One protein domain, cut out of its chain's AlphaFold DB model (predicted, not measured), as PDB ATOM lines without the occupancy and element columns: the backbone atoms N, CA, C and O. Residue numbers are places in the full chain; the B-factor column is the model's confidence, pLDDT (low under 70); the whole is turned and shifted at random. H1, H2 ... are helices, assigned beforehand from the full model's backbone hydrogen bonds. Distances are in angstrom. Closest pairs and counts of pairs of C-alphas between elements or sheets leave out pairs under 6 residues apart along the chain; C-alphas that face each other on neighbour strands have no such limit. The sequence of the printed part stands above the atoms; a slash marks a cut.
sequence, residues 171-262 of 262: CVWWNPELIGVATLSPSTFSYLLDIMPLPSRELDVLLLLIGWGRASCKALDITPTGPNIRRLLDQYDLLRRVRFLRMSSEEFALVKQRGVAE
ATOM      1  N   CYS A 171     -19.757  -5.430  83.523       72.12
ATOM      2  CA  CYS A 171     -19.955  -4.853  84.856       72.12
ATOM      3  C   CYS A 171     -19.508  -5.750  86.024       72.12
ATOM      4  O   CYS A 171     -19.394  -5.254  87.139       72.12
ATOM      5  N   VAL A 172     -19.298  -7.052  85.798       71.81
ATOM      6  CA  VAL A 172     -19.006  -8.020  86.873       71.81
ATOM      7  C   VAL A 172     -17.517  -8.047  87.218       71.81
ATOM      8  O   VAL A 172     -17.155  -8.088  88.388       71.81
ATOM      9  N   TRP A 173     -16.651  -7.972  86.208       72.75
ATOM     10  CA  TRP A 173     -15.195  -7.921  86.391       72.75
ATOM     11  C   TRP A 173     -14.642  -6.490  86.314       72.75
ATOM     12  O   TRP A 173     -13.505  -6.236  86.708       72.75
ATOM     13  N   TRP A 174     -15.444  -5.538  85.829       67.94
ATOM     14  CA  TRP A 174     -15.114  -4.117  85.790       67.94
ATOM     15  C   TRP A 174     -15.386  -3.445  87.138       67.94
ATOM     16  O   TRP A 174     -16.375  -2.732  87.311       67.94
ATOM     17  N   ASN A 175     -14.502  -3.664  88.109       65.00
ATOM     18  CA  ASN A 175     -14.568  -2.981  89.397       65.00
ATOM     19  C   ASN A 175     -13.167  -2.487  89.820       65.00
ATOM     20  O   ASN A 175     -12.277  -3.311  90.027       65.00
ATOM     21  N   PRO A 176     -12.964  -1.163  89.980       56.19
ATOM     22  CA  PRO A 176     -11.693  -0.581  90.422       56.19
ATOM     23  C   PRO A 176     -11.206  -1.064  91.796       56.19
ATOM     24  O   PRO A 176     -10.029  -0.899  92.111       56.19
ATOM     25  N   GLU A 177     -12.100  -1.610  92.624       54.94
ATOM     26  CA  GLU A 177     -11.795  -2.136  93.959       54.94
ATOM     27  C   GLU A 177     -11.456  -3.637  93.950       54.94
ATOM     28  O   GLU A 177     -10.933  -4.153  94.937       54.94
ATOM     29  N   LEU A 178     -11.717  -4.352  92.848       56.53
ATOM     30  CA  LEU A 178     -11.424  -5.781  92.734       56.53
ATOM     31  C   LEU A 178      -9.956  -6.011  92.354       56.53
ATOM     32  O   LEU A 178      -9.485  -5.582  91.304       56.53
ATOM     33  N   ILE A 179      -9.256  -6.775  93.195       50.19
ATOM     34  CA  ILE A 179      -7.857  -7.207  93.021       50.19
ATOM     35  C   ILE A 179      -7.638  -7.932  91.682       50.19
ATOM     36  O   ILE A 179      -6.559  -7.842  91.107       50.19
ATOM     37  N   GLY A 180      -8.665  -8.587  91.135       54.91
ATOM     38  CA  GLY A 180      -8.555  -9.384  89.913       54.91
ATOM     39  C   GLY A 180      -8.202  -8.597  88.642       54.91
ATOM     40  O   GLY A 180      -7.802  -9.187  87.649       54.91
ATOM     41  N   VAL A 181      -8.275  -7.265  88.644       59.38
ATOM     42  CA  VAL A 181      -7.792  -6.472  87.498       59.38
ATOM     43  C   VAL A 181      -6.265  -6.472  87.426       59.38
ATOM     44  O   VAL A 181      -5.715  -6.334  86.341       59.38
ATOM     45  N   ALA A 182      -5.578  -6.675  88.556       61.94
ATOM     46  CA  ALA A 182      -4.124  -6.794  88.633       61.94
ATOM     47  C   ALA A 182      -3.580  -8.040  87.925       61.94
ATOM     48  O   ALA A 182      -2.432  -8.035  87.492       61.94
ATOM     49  N   THR A 183      -4.386  -9.098  87.827       64.62
ATOM     50  CA  THR A 183      -3.957 -10.400  87.297       64.62
ATOM     51  C   THR A 183      -4.042 -10.480  85.776       64.62
ATOM     52  O   THR A 183      -3.538 -11.429  85.180       64.62
ATOM     53  N   LEU A 184      -4.656  -9.489  85.125       76.88
ATOM     54  CA  LEU A 184      -4.762  -9.450  83.673       76.88
ATOM     55  C   LEU A 184      -3.420  -9.074  83.038       76.88
ATOM     56  O   LEU A 184      -2.784  -8.080  83.405       76.88
ATOM     57  N   SER A 185      -3.031  -9.826  82.010       79.19
ATOM     58  CA  SER A 185      -1.863  -9.484  81.205       79.19
ATOM     59  C   SER A 185      -2.089  -8.190  80.400       79.19
ATOM     60  O   SER A 185      -3.217  -7.903  79.973       79.19
ATOM     61  N   PRO A 186      -1.021  -7.422  80.100       79.94
ATOM     62  CA  PRO A 186      -1.127  -6.216  79.274       79.94
ATOM     63  C   PRO A 186      -1.763  -6.492  77.904       79.94
ATOM     64  O   PRO A 186      -2.531  -5.686  77.378       79.94
ATOM     65  N   SER A 187      -1.469  -7.667  77.337       80.25
ATOM     66  CA  SER A 187      -2.005  -8.103  76.047       80.25
ATOM     67  C   SER A 187      -3.525  -8.268  76.074       80.25
ATOM     68  O   SER A 187      -4.219  -7.890  75.128       80.25
ATOM     69  N   THR A 188      -4.056  -8.772  77.186       83.56
ATOM     70  CA  THR A 188      -5.491  -8.934  77.380       83.56
ATOM     71  C   THR A 188      -6.166  -7.608  77.679       83.56
ATOM     72  O   THR A 188      -7.218  -7.340  77.104       83.56
ATOM     73  N   PHE A 189      -5.530  -6.718  78.442       80.94
ATOM     74  CA  PHE A 189      -5.999  -5.338  78.575       80.94
ATOM     75  C   PHE A 189      -6.112  -4.627  77.225       80.94
ATOM     76  O   PHE A 189      -7.155  -4.045  76.928       80.94
ATOM     77  N   SER A 190      -5.084  -4.717  76.378       81.69
ATOM     78  CA  SER A 190      -5.116  -4.131  75.035       81.69
ATOM     79  C   SER A 190      -6.268  -4.698  74.203       81.69
ATOM     80  O   SER A 190      -7.032  -3.937  73.612       81.69
ATOM     81  N   TYR A 191      -6.429  -6.024  74.194       82.88
ATOM     82  CA  TYR A 191      -7.508  -6.703  73.473       82.88
ATOM     83  C   TYR A 191      -8.897  -6.256  73.951       82.88
ATOM     84  O   TYR A 191      -9.775  -5.968  73.138       82.88
ATOM     85  N   LEU A 192      -9.098  -6.166  75.269       80.94
ATOM     86  CA  LEU A 192     -10.366  -5.733  75.851       80.94
ATOM     87  C   LEU A 192     -10.675  -4.278  75.482       80.94
ATOM     88  O   LEU A 192     -11.801  -3.989  75.095       80.94
ATOM     89  N   LEU A 193      -9.687  -3.381  75.527       79.75
ATOM     90  CA  LEU A 193      -9.872  -1.979  75.139       79.75
ATOM     91  C   LEU A 193     -10.161  -1.789  73.641       79.75
ATOM     92  O   LEU A 193     -10.848  -0.834  73.287       79.75
ATOM     93  N   ASP A 194      -9.663  -2.672  72.765       80.06
ATOM     94  CA  ASP A 194      -9.985  -2.633  71.327       80.06
ATOM     95  C   ASP A 194     -11.426  -3.050  71.032       80.06
ATOM     96  O   ASP A 194     -12.080  -2.494  70.149       80.06
ATOM     97  N   ILE A 195     -11.901  -4.083  71.726       72.56
ATOM     98  CA  ILE A 195     -13.114  -4.811  71.329       72.56
ATOM     99  C   ILE A 195     -14.337  -4.342  72.098       72.56
ATOM    100  O   ILE A 195     -15.456  -4.434  71.591       72.56
ATOM    101  N   MET A 196     -14.148  -3.841  73.314       64.94
ATOM    102  CA  MET A 196     -15.258  -3.493  74.178       64.94
ATOM    103  C   MET A 196     -15.760  -2.074  73.897       64.94
ATOM    104  O   MET A 196     -15.050  -1.103  74.172       64.94
ATOM    105  N   PRO A 197     -17.030  -1.894  73.487       61.00
ATOM    106  CA  PRO A 197     -17.760  -0.685  73.825       61.00
ATOM    107  C   PRO A 197     -18.081  -0.785  75.317       61.00
ATOM    108  O   PRO A 197     -19.169  -1.207  75.706       61.00
ATOM    109  N   LEU A 198     -17.091  -0.505  76.165       61.97
ATOM    110  CA  LEU A 198     -17.280  -0.566  77.605       61.97
ATOM    111  C   LEU A 198     -18.467   0.340  77.969       61.97
ATOM    112  O   LEU A 198     -18.481   1.505  77.570       61.97
ATOM    113  N   PRO A 199     -19.475  -0.164  78.701       55.75
ATOM    114  CA  PRO A 199     -20.622   0.641  79.121       55.75
ATOM    115  C   PRO A 199     -20.255   1.682  80.195       55.75
ATOM    116  O   PRO A 199     -21.133   2.349  80.738       55.75
ATOM    117  N   SER A 200     -18.970   1.805  80.530       65.19
ATOM    118  CA  SER A 200     -18.437   2.641  81.595       65.19
ATOM    119  C   SER A 200     -17.956   3.997  81.072       65.19
ATOM    120  O   SER A 200     -17.660   4.180  79.888       65.19
ATOM    121  N   ARG A 201     -17.915   4.995  81.960       77.06
ATOM    122  CA  ARG A 201     -17.382   6.320  81.618       77.06
ATOM    123  C   ARG A 201     -15.886   6.182  81.351       77.06
ATOM    124  O   ARG A 201     -15.220   5.365  81.981       77.06
ATOM    125  N   GLU A 202     -15.328   7.028  80.489       81.12
ATOM    126  CA  GLU A 202     -13.878   7.027  80.213       81.12
ATOM    127  C   GLU A 202     -13.042   7.244  81.491       81.12
ATOM    128  O   GLU A 202     -11.941   6.709  81.606       81.12
ATOM    129  N   LEU A 203     -13.592   7.940  82.496       80.19
ATOM    130  CA  LEU A 203     -12.989   8.037  83.827       80.19
ATOM    131  C   LEU A 203     -12.783   6.659  84.473       80.19
ATOM    132  O   LEU A 203     -11.721   6.393  85.031       80.19
ATOM    133  N   ASP A 204     -13.776   5.775  84.396       78.62
ATOM    134  CA  ASP A 204     -13.706   4.446  85.002       78.62
ATOM    135  C   ASP A 204     -12.652   3.580  84.277       78.62
ATOM    136  O   ASP A 204     -11.942   2.808  84.918       78.62
ATOM    137  N   VAL A 205     -12.483   3.770  82.958       80.44
ATOM    138  CA  VAL A 205     -11.421   3.136  82.143       80.44
ATOM    139  C   VAL A 205     -10.043   3.592  82.596       80.44
ATOM    140  O   VAL A 205      -9.148   2.774  82.813       80.44
ATOM    141  N   LEU A 206      -9.871   4.897  82.792       82.00
ATOM    142  CA  LEU A 206      -8.606   5.454  83.243       82.00
ATOM    143  C   LEU A 206      -8.262   5.014  84.672       82.00
ATOM    144  O   LEU A 206      -7.118   4.654  84.944       82.00
ATOM    145  N   LEU A 207      -9.238   5.001  85.584       79.81
ATOM    146  CA  LEU A 207      -9.035   4.528  86.956       79.81
ATOM    147  C   LEU A 207      -8.658   3.046  87.002       79.81
ATOM    148  O   LEU A 207      -7.796   2.671  87.798       79.81
ATOM    149  N   LEU A 208      -9.246   2.225  86.130       80.00
ATOM    150  CA  LEU A 208      -8.878   0.822  85.984       80.00
ATOM    151  C   LEU A 208      -7.427   0.661  85.522       80.00
ATOM    152  O   LEU A 208      -6.672  -0.083  86.142       80.00
ATOM    153  N   LEU A 209      -7.014   1.388  84.479       82.12
ATOM    154  CA  LEU A 209      -5.633   1.355  83.981       82.12
ATOM    155  C   LEU A 209      -4.628   1.790  85.048       82.12
ATOM    156  O   LEU A 209      -3.558   1.204  85.179       82.12
ATOM    157  N   ILE A 210      -4.983   2.792  85.849       81.75
ATOM    158  CA  ILE A 210      -4.173   3.235  86.984       81.75
ATOM    159  C   ILE A 210      -4.090   2.148  88.062       81.75
ATOM    160  O   ILE A 210      -3.009   1.902  88.598       81.75
ATOM    161  N   GLY A 211      -5.216   1.508  88.392       80.44
ATOM    162  CA  GLY A 211      -5.276   0.400  89.347       80.44
ATOM    163  C   GLY A 211      -4.405  -0.773  88.910       80.44
ATOM    164  O   GLY A 211      -3.569  -1.240  89.686       80.44
ATOM    165  N   TRP A 212      -4.522  -1.170  87.641       82.56
ATOM    166  CA  TRP A 212      -3.662  -2.177  87.032       82.56
ATOM    167  C   TRP A 212      -2.194  -1.762  87.072       82.56
ATOM    168  O   TRP A 212      -1.383  -2.483  87.637       82.56
ATOM    169  N   GLY A 213      -1.850  -0.565  86.589       83.19
ATOM    170  CA  GLY A 213      -0.466  -0.095  86.562       83.19
ATOM    171  C   GLY A 213       0.182  -0.059  87.949       83.19
ATOM    172  O   GLY A 213       1.351  -0.403  88.089       83.19
ATOM    173  N   ARG A 214      -0.575   0.268  89.003       81.31
ATOM    174  CA  ARG A 214      -0.103   0.162  90.396       81.31
ATOM    175  C   ARG A 214       0.207  -1.266  90.801       81.31
ATOM    176  O   ARG A 214       1.230  -1.498  91.441       81.31
ATOM    177  N   ALA A 215      -0.693  -2.187  90.489       78.75
ATOM    178  CA  ALA A 215      -0.515  -3.584  90.836       78.75
ATOM    179  C   ALA A 215       0.635  -4.213  90.041       78.75
ATOM    180  O   ALA A 215       1.476  -4.881  90.633       78.75
ATOM    181  N   SER A 216       0.759  -3.897  88.751       79.81
ATOM    182  CA  SER A 216       1.889  -4.306  87.916       79.81
ATOM    183  C   SER A 216       3.211  -3.715  88.399       79.81
ATOM    184  O   SER A 216       4.206  -4.427  88.428       79.81
ATOM    185  N   CYS A 217       3.247  -2.449  88.835       82.88
ATOM    186  CA  CYS A 217       4.451  -1.882  89.450       82.88
ATOM    187  C   CYS A 217       4.863  -2.669  90.699       82.88
ATOM    188  O   CYS A 217       6.032  -3.011  90.821       82.88
ATOM    189  N   LYS A 218       3.913  -3.002  91.584       81.19
ATOM    190  CA  LYS A 218       4.193  -3.829  92.770       81.19
ATOM    191  C   LYS A 218       4.693  -5.226  92.394       81.19
ATOM    192  O   LYS A 218       5.653  -5.682  92.994       81.19
ATOM    193  N   ALA A 219       4.080  -5.872  91.403       77.19
ATOM    194  CA  ALA A 219       4.497  -7.193  90.925       77.19
ATOM    195  C   ALA A 219       5.904  -7.190  90.294       77.19
ATOM    196  O   ALA A 219       6.583  -8.208  90.297       77.19
ATOM    197  N   LEU A 220       6.346  -6.045  89.765       80.81
ATOM    198  CA  LEU A 220       7.682  -5.845  89.197       80.81
ATOM    199  C   LEU A 220       8.695  -5.266  90.203       80.81
ATOM    200  O   LEU A 220       9.778  -4.859  89.790       80.81
ATOM    201  N   ASP A 221       8.344  -5.162  91.489       83.62
ATOM    202  CA  ASP A 221       9.166  -4.524  92.533       83.62
ATOM    203  C   ASP A 221       9.556  -3.055  92.231       83.62
ATOM    204  O   ASP A 221      10.558  -2.511  92.700       83.62
ATOM    205  N   ILE A 222       8.721  -2.360  91.455       86.31
ATOM    206  CA  ILE A 222       8.871  -0.941  91.116       86.31
ATOM    207  C   ILE A 222       7.992  -0.102  92.049       86.31
ATOM    208  O   ILE A 222       6.811  -0.384  92.261       86.31
ATOM    209  N   THR A 223       8.523   1.016  92.551       85.69
ATOM    210  CA  THR A 223       7.732   1.952  93.362       85.69
ATOM    211  C   THR A 223       6.567   2.539  92.542       85.69
ATOM    212  O   THR A 223       6.795   3.106  91.465       85.69
ATOM    213  N   PRO A 224       5.307   2.437  93.012       81.06
ATOM    214  CA  PRO A 224       4.128   2.843  92.244       81.06
ATOM    215  C   PRO A 224       3.932   4.369  92.272       81.06
ATOM    216  O   PRO A 224       3.007   4.888  92.896       81.06
ATOM    217  N   THR A 225       4.822   5.098  91.602       84.31
ATOM    218  CA  THR A 225       4.741   6.553  91.404       84.31
ATOM    219  C   THR A 225       3.997   6.886  90.107       84.31
ATOM    220  O   THR A 225       3.984   6.082  89.173       84.31
ATOM    221  N   GLY A 226       3.395   8.079  90.014       82.44
ATOM    222  CA  GLY A 226       2.708   8.546  88.798       82.44
ATOM    223  C   GLY A 226       3.545   8.397  87.514       82.44
ATOM    224  O   GLY A 226       3.060   7.789  86.556       82.44
ATOM    225  N   PRO A 227       4.822   8.836  87.496       85.44
ATOM    226  CA  PRO A 227       5.707   8.662  86.343       85.44
ATOM    227  C   PRO A 227       5.981   7.197  85.977       85.44
ATOM    228  O   PRO A 227       6.014   6.865  84.791       85.44
ATOM    229  N   ASN A 228       6.151   6.313  86.968       86.19
ATOM    230  CA  ASN A 228       6.398   4.888  86.727       86.19
ATOM    231  C   ASN A 228       5.163   4.200  86.138       86.19
ATOM    232  O   ASN A 228       5.277   3.486  85.144       86.19
ATOM    233  N   ILE A 229       3.982   4.483  86.695       83.69
ATOM    234  CA  ILE A 229       2.701   3.976  86.187       83.69
ATOM    235  C   ILE A 229       2.485   4.462  84.753       83.69
ATOM    236  O   ILE A 229       2.181   3.666  83.872       83.69
ATOM    237  N   ARG A 230       2.696   5.758  84.493       86.75
ATOM    238  CA  ARG A 230       2.559   6.328  83.150       86.75
ATOM    239  C   ARG A 230       3.490   5.655  82.148       86.75
ATOM    240  O   ARG A 230       3.028   5.254  81.087       86.75
ATOM    241  N   ARG A 231       4.770   5.484  82.494       87.12
ATOM    242  CA  ARG A 231       5.752   4.809  81.633       87.12
ATOM    243  C   ARG A 231       5.325   3.375  81.307       87.12
ATOM    244  O   ARG A 231       5.455   2.958  80.162       87.12
ATOM    245  N   LEU A 232       4.804   2.647  82.295       85.38
ATOM    246  CA  LEU A 232       4.322   1.277  82.120       85.38
ATOM    247  C   LEU A 232       3.091   1.232  81.203       85.38
ATOM    248  O   LEU A 232       3.035   0.419  80.288       85.38
ATOM    249  N   LEU A 233       2.130   2.140  81.383       85.44
ATOM    250  CA  LEU A 233       0.956   2.233  80.508       85.44
ATOM    251  C   LEU A 233       1.317   2.658  79.075       85.44
ATOM    252  O   LEU A 233       0.725   2.150  78.122       85.44
ATOM    253  N   ASP A 234       2.292   3.559  78.920       87.31
ATOM    254  CA  ASP A 234       2.803   4.006  77.619       87.31
ATOM    255  C   ASP A 234       3.541   2.879  76.876       87.31
ATOM    256  O   ASP A 234       3.413   2.772  75.658       87.31
ATOM    257  N   GLN A 235       4.257   1.996  77.586       86.69
ATOM    258  CA  GLN A 235       4.941   0.837  76.993       86.69
ATOM    259  C   GLN A 235       3.979  -0.093  76.236       86.69
ATOM    260  O   GLN A 235       4.352  -0.665  75.212       86.69
ATOM    261  N   TYR A 236       2.748  -0.231  76.728       83.38
ATOM    262  CA  TYR A 236       1.708  -1.079  76.136       83.38
ATOM    263  C   TYR A 236       0.678  -0.292  75.313       83.38
ATOM    264  O   TYR A 236      -0.357  -0.836  74.936       83.38
ATOM    265  N   ASP A 237       0.944   0.991  75.044       85.75
ATOM    266  CA  ASP A 237       0.068   1.899  74.295       85.75
ATOM    267  C   ASP A 237      -1.363   2.019  74.861       85.75
ATOM    268  O   ASP A 237      -2.323   2.327  74.150       85.75
ATOM    269  N   LEU A 238      -1.529   1.783  76.169       83.81
ATOM    270  CA  LEU A 238      -2.844   1.713  76.815       83.81
ATOM    271  C   LEU A 238      -3.481   3.098  76.966       83.81
ATOM    272  O   LEU A 238      -4.694   3.238  76.821       83.81
ATOM    273  N   LEU A 239      -2.674   4.143  77.192       83.69
ATOM    274  CA  LEU A 239      -3.182   5.513  77.332       83.69
ATOM    275  C   LEU A 239      -3.773   6.058  76.029       83.69
ATOM    276  O   LEU A 239      -4.735   6.818  76.079       83.69
ATOM    277  N   ARG A 240      -3.268   5.649  74.857       84.88
ATOM    278  CA  ARG A 240      -3.799   6.121  73.562       84.88
ATOM    279  C   ARG A 240      -5.209   5.624  73.267       84.88
ATOM    280  O   ARG A 240      -5.905   6.209  72.441       84.88
ATOM    281  N   ARG A 241      -5.625   4.554  73.942       81.88
ATOM    282  CA  ARG A 241      -6.948   3.940  73.795       81.88
ATOM    283  C   ARG A 241      -8.013   4.631  74.650       81.88
ATOM    284  O   ARG A 241      -9.196   4.471  74.371       81.88
ATOM    285  N   VAL A 242      -7.608   5.434  75.639       82.50
ATOM    286  CA  VAL A 242      -8.516   6.222  76.486       82.50
ATOM    287  C   VAL A 242      -8.923   7.506  75.767       82.50
ATOM    288  O   VAL A 242      -8.080   8.285  75.314       82.50
ATOM    289  N   ARG A 243     -10.227   7.789  75.700       84.44
ATOM    290  CA  ARG A 243     -10.740   8.994  75.030       84.44
ATOM    291  C   ARG A 243     -10.815  10.163  76.006       84.44
ATOM    292  O   ARG A 243     -11.897  10.589  76.403       84.44
ATOM    293  N   PHE A 244      -9.653  10.730  76.332       82.38
ATOM    294  CA  PHE A 244      -9.496  11.845  77.278       82.38
ATOM    295  C   PHE A 244     -10.460  13.023  77.061       82.38
ATOM    296  O   PHE A 244     -10.919  13.627  78.024       82.38
ATOM    297  N   LEU A 245     -10.817  13.319  75.809       83.50
ATOM    298  CA  LEU A 245     -11.722  14.421  75.459       83.50
ATOM    299  C   LEU A 245     -13.184  14.203  75.880       83.50
ATOM    300  O   LEU A 245     -13.972  15.139  75.798       83.50
ATOM    301  N   ARG A 246     -13.572  12.992  76.303       82.12
ATOM    302  CA  ARG A 246     -14.918  12.738  76.847       82.12
ATOM    303  C   ARG A 246     -14.994  12.925  78.364       82.12
ATOM    304  O   ARG A 246     -16.082  12.763  78.907       82.12
ATOM    305  N   MET A 247     -13.880  13.237  79.029       82.69
ATOM    306  CA  MET A 247     -13.843  13.478  80.473       82.69
ATOM    307  C   MET A 247     -13.997  14.965  80.806       82.69
ATOM    308  O   MET A 247     -13.493  15.831  80.087       82.69
ATOM    309  N   SER A 248     -14.673  15.264  81.914       84.94
ATOM    310  CA  SER A 248     -14.828  16.630  82.423       84.94
ATOM    311  C   SER A 248     -13.584  17.107  83.186       84.94
ATOM    312  O   SER A 248     -12.760  16.315  83.650       84.94
ATOM    313  N   SER A 249     -13.447  18.422  83.376       82.06
ATOM    314  CA  SER A 249     -12.360  19.000  84.182       82.06
ATOM    315  C   SER A 249     -12.372  18.529  85.641       82.06
ATOM    316  O   SER A 249     -11.313  18.402  86.255       82.06
ATOM    317  N   GLU A 250     -13.553  18.248  86.195       82.19
ATOM    318  CA  GLU A 250     -13.715  17.717  87.554       82.19
ATOM    319  C   GLU A 250     -13.220  16.267  87.644       82.19
ATOM    320  O   GLU A 250     -12.528  15.894  88.591       82.19
ATOM    321  N   GLU A 251     -13.493  15.462  86.614       81.56
ATOM    322  CA  GLU A 251     -13.021  14.079  86.514       81.56
ATOM    323  C   GLU A 251     -11.490  14.010  86.411       81.56
ATOM    324  O   GLU A 251     -10.853  13.198  87.084       81.56
ATOM    325  N   PHE A 252     -10.867  14.925  85.664       78.06
ATOM    326  CA  PHE A 252      -9.407  15.055  85.640       78.06
ATOM    327  C   PHE A 252      -8.815  15.454  86.999       78.06
ATOM    328  O   PHE A 252      -7.762  14.943  87.392       78.06
ATOM    329  N   ALA A 253      -9.486  16.338  87.743       77.62
ATOM    330  CA  ALA A 253      -9.049  16.721  89.082       77.62
ATOM    331  C   ALA A 253      -9.100  15.532  90.064       77.62
ATOM    332  O   ALA A 253      -8.186  15.372  90.879       77.62
ATOM    333  N   LEU A 254     -10.102  14.652  89.942       75.00
ATOM    334  CA  LEU A 254     -10.205  13.415  90.727       75.00
ATOM    335  C   LEU A 254      -9.042  12.449  90.454       75.00
ATOM    336  O   LEU A 254      -8.498  11.858  91.390       75.00
ATOM    337  N   VAL A 255      -8.611  12.313  89.197       74.19
ATOM    338  CA  VAL A 255      -7.447  11.482  88.832       74.19
ATOM    339  C   VAL A 255      -6.160  12.022  89.463       74.19
ATOM    340  O   VAL A 255      -5.337  11.247  89.960       74.19
ATOM    341  N   LYS A 256      -6.007  13.352  89.514       69.19
ATOM    342  CA  LYS A 256      -4.871  14.009  90.173       69.19
ATOM    343  C   LYS A 256      -4.842  13.731  91.677       69.19
ATOM    344  O   LYS A 256      -3.804  13.327  92.194       69.19
ATOM    345  N   GLN A 257      -5.979  13.860  92.364       63.06
ATOM    346  CA  GLN A 257      -6.094  13.562  93.801       63.06
ATOM    347  C   GLN A 257      -5.836  12.089  94.127       63.06
ATOM    348  O   GLN A 257      -5.295  11.772  95.184       63.06
ATOM    349  N   ARG A 258      -6.181  11.177  93.210       63.22
ATOM    350  CA  ARG A 258      -5.922   9.746  93.370       63.22
ATOM    351  C   ARG A 258      -4.475   9.347  93.103       63.22
ATOM    352  O   ARG A 258      -4.196   8.170  93.278       63.22
ATOM    353  N   GLY A 259      -3.557  10.266  92.778       53.84
ATOM    354  CA  GLY A 259      -2.105  10.051  92.869       53.84
ATOM    355  C   GLY A 259      -1.408   9.559  91.597       53.84
ATOM    356  O   GLY A 259      -0.544   8.689  91.687       53.84
ATOM    357  N   VAL A 260      -1.793  10.059  90.416       52.38
ATOM    358  CA  VAL A 260      -1.098   9.746  89.143       52.38
ATOM    359  C   VAL A 260      -0.586  10.982  88.396       52.38
ATOM    360  O   VAL A 260       0.250  10.841  87.510       52.38
ATOM    361  N   ALA A 261      -1.010  12.190  88.771       44.03
ATOM    362  CA  ALA A 261      -0.554  13.425  88.132       44.03
ATOM    363  C   ALA A 261       0.279  14.285  89.094       44.03
ATOM    364  O   ALA A 261      -0.239  15.217  89.712       44.03
ATOM    365  N   GLU A 262       1.570  13.968  89.174       36.69
ATOM    366  CA  GLU A 262       2.628  14.981  89.286       36.69
ATOM    367  C   GLU A 262       3.425  14.992  87.981       36.69
ATOM    368  O   GLU A 262       3.747  13.888  87.478       36.69
TER     369      GLU A 262
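What this domain is: This is residues 171 to 262 of the 262 residues of a protein of Diaphorina citri (UniProt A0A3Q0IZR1). One long helix, H3, runs through the middle, with four shorter helices set loosely round it: H1 and H4 pack on it, H4 crosswise, while H2 and H5 lie farther out on different sides. The 92 printed residues hold five named helices, H1 to H5 in order, and no named strand; the class is all helix. The whole is compact, with a radius of gyration of the C-alphas of 12.4 A, and spans 33 by 28 by 23 A.

How they stand to each other: Start at H1, residues 179 to 183, which touches H3, residues 202 to 219; their closest C-alphas are those of Ala 182 and Trp 212, 4.9 A apart. Look next at H2, residues 186 to 195: it touches no helix but is near H3. H4, residues 226 to 235, touches H3 about perpendicular, at 83 degrees, the closest C-alphas being those of Gly 213 and Ile 229, 5.2 A apart. H5, residues 249 to 257, is close to H3 but not clearly touching, with C-alphas 203 and 251 closest at 6.6 A; the two run the same way at a shallow tilt of 15 degrees. In H2, H3, H4 and H5 every O i to N i+4 pair is within hydrogen-bond range; in H1 0 of 1 is, beside 2 of 2 O i to N i+3 pairs.

Where its parts are: Find C-alpha 179 at (-7.857, -7.207, 93.021), where H1 begins its 7.6 A. H2 covers 14.4 A; H3 runs 25.6 A from C-alpha 202 at (-13.878, 7.027, 80.213). H4 covers 14.3 A, and H5 12.7 A to C-alpha 257 at (-6.094, 13.562, 93.801).

The domain as a whole: The C-alphas of Asp 221 and Ser 248 are the two farthest apart, 33.5 A. The printed part has no cut; the link from H4 to H5, residues 236 to 248, is long. Look for pLDDT under 70 in residues 174 to 183, 196 to 200 and 256 to 262.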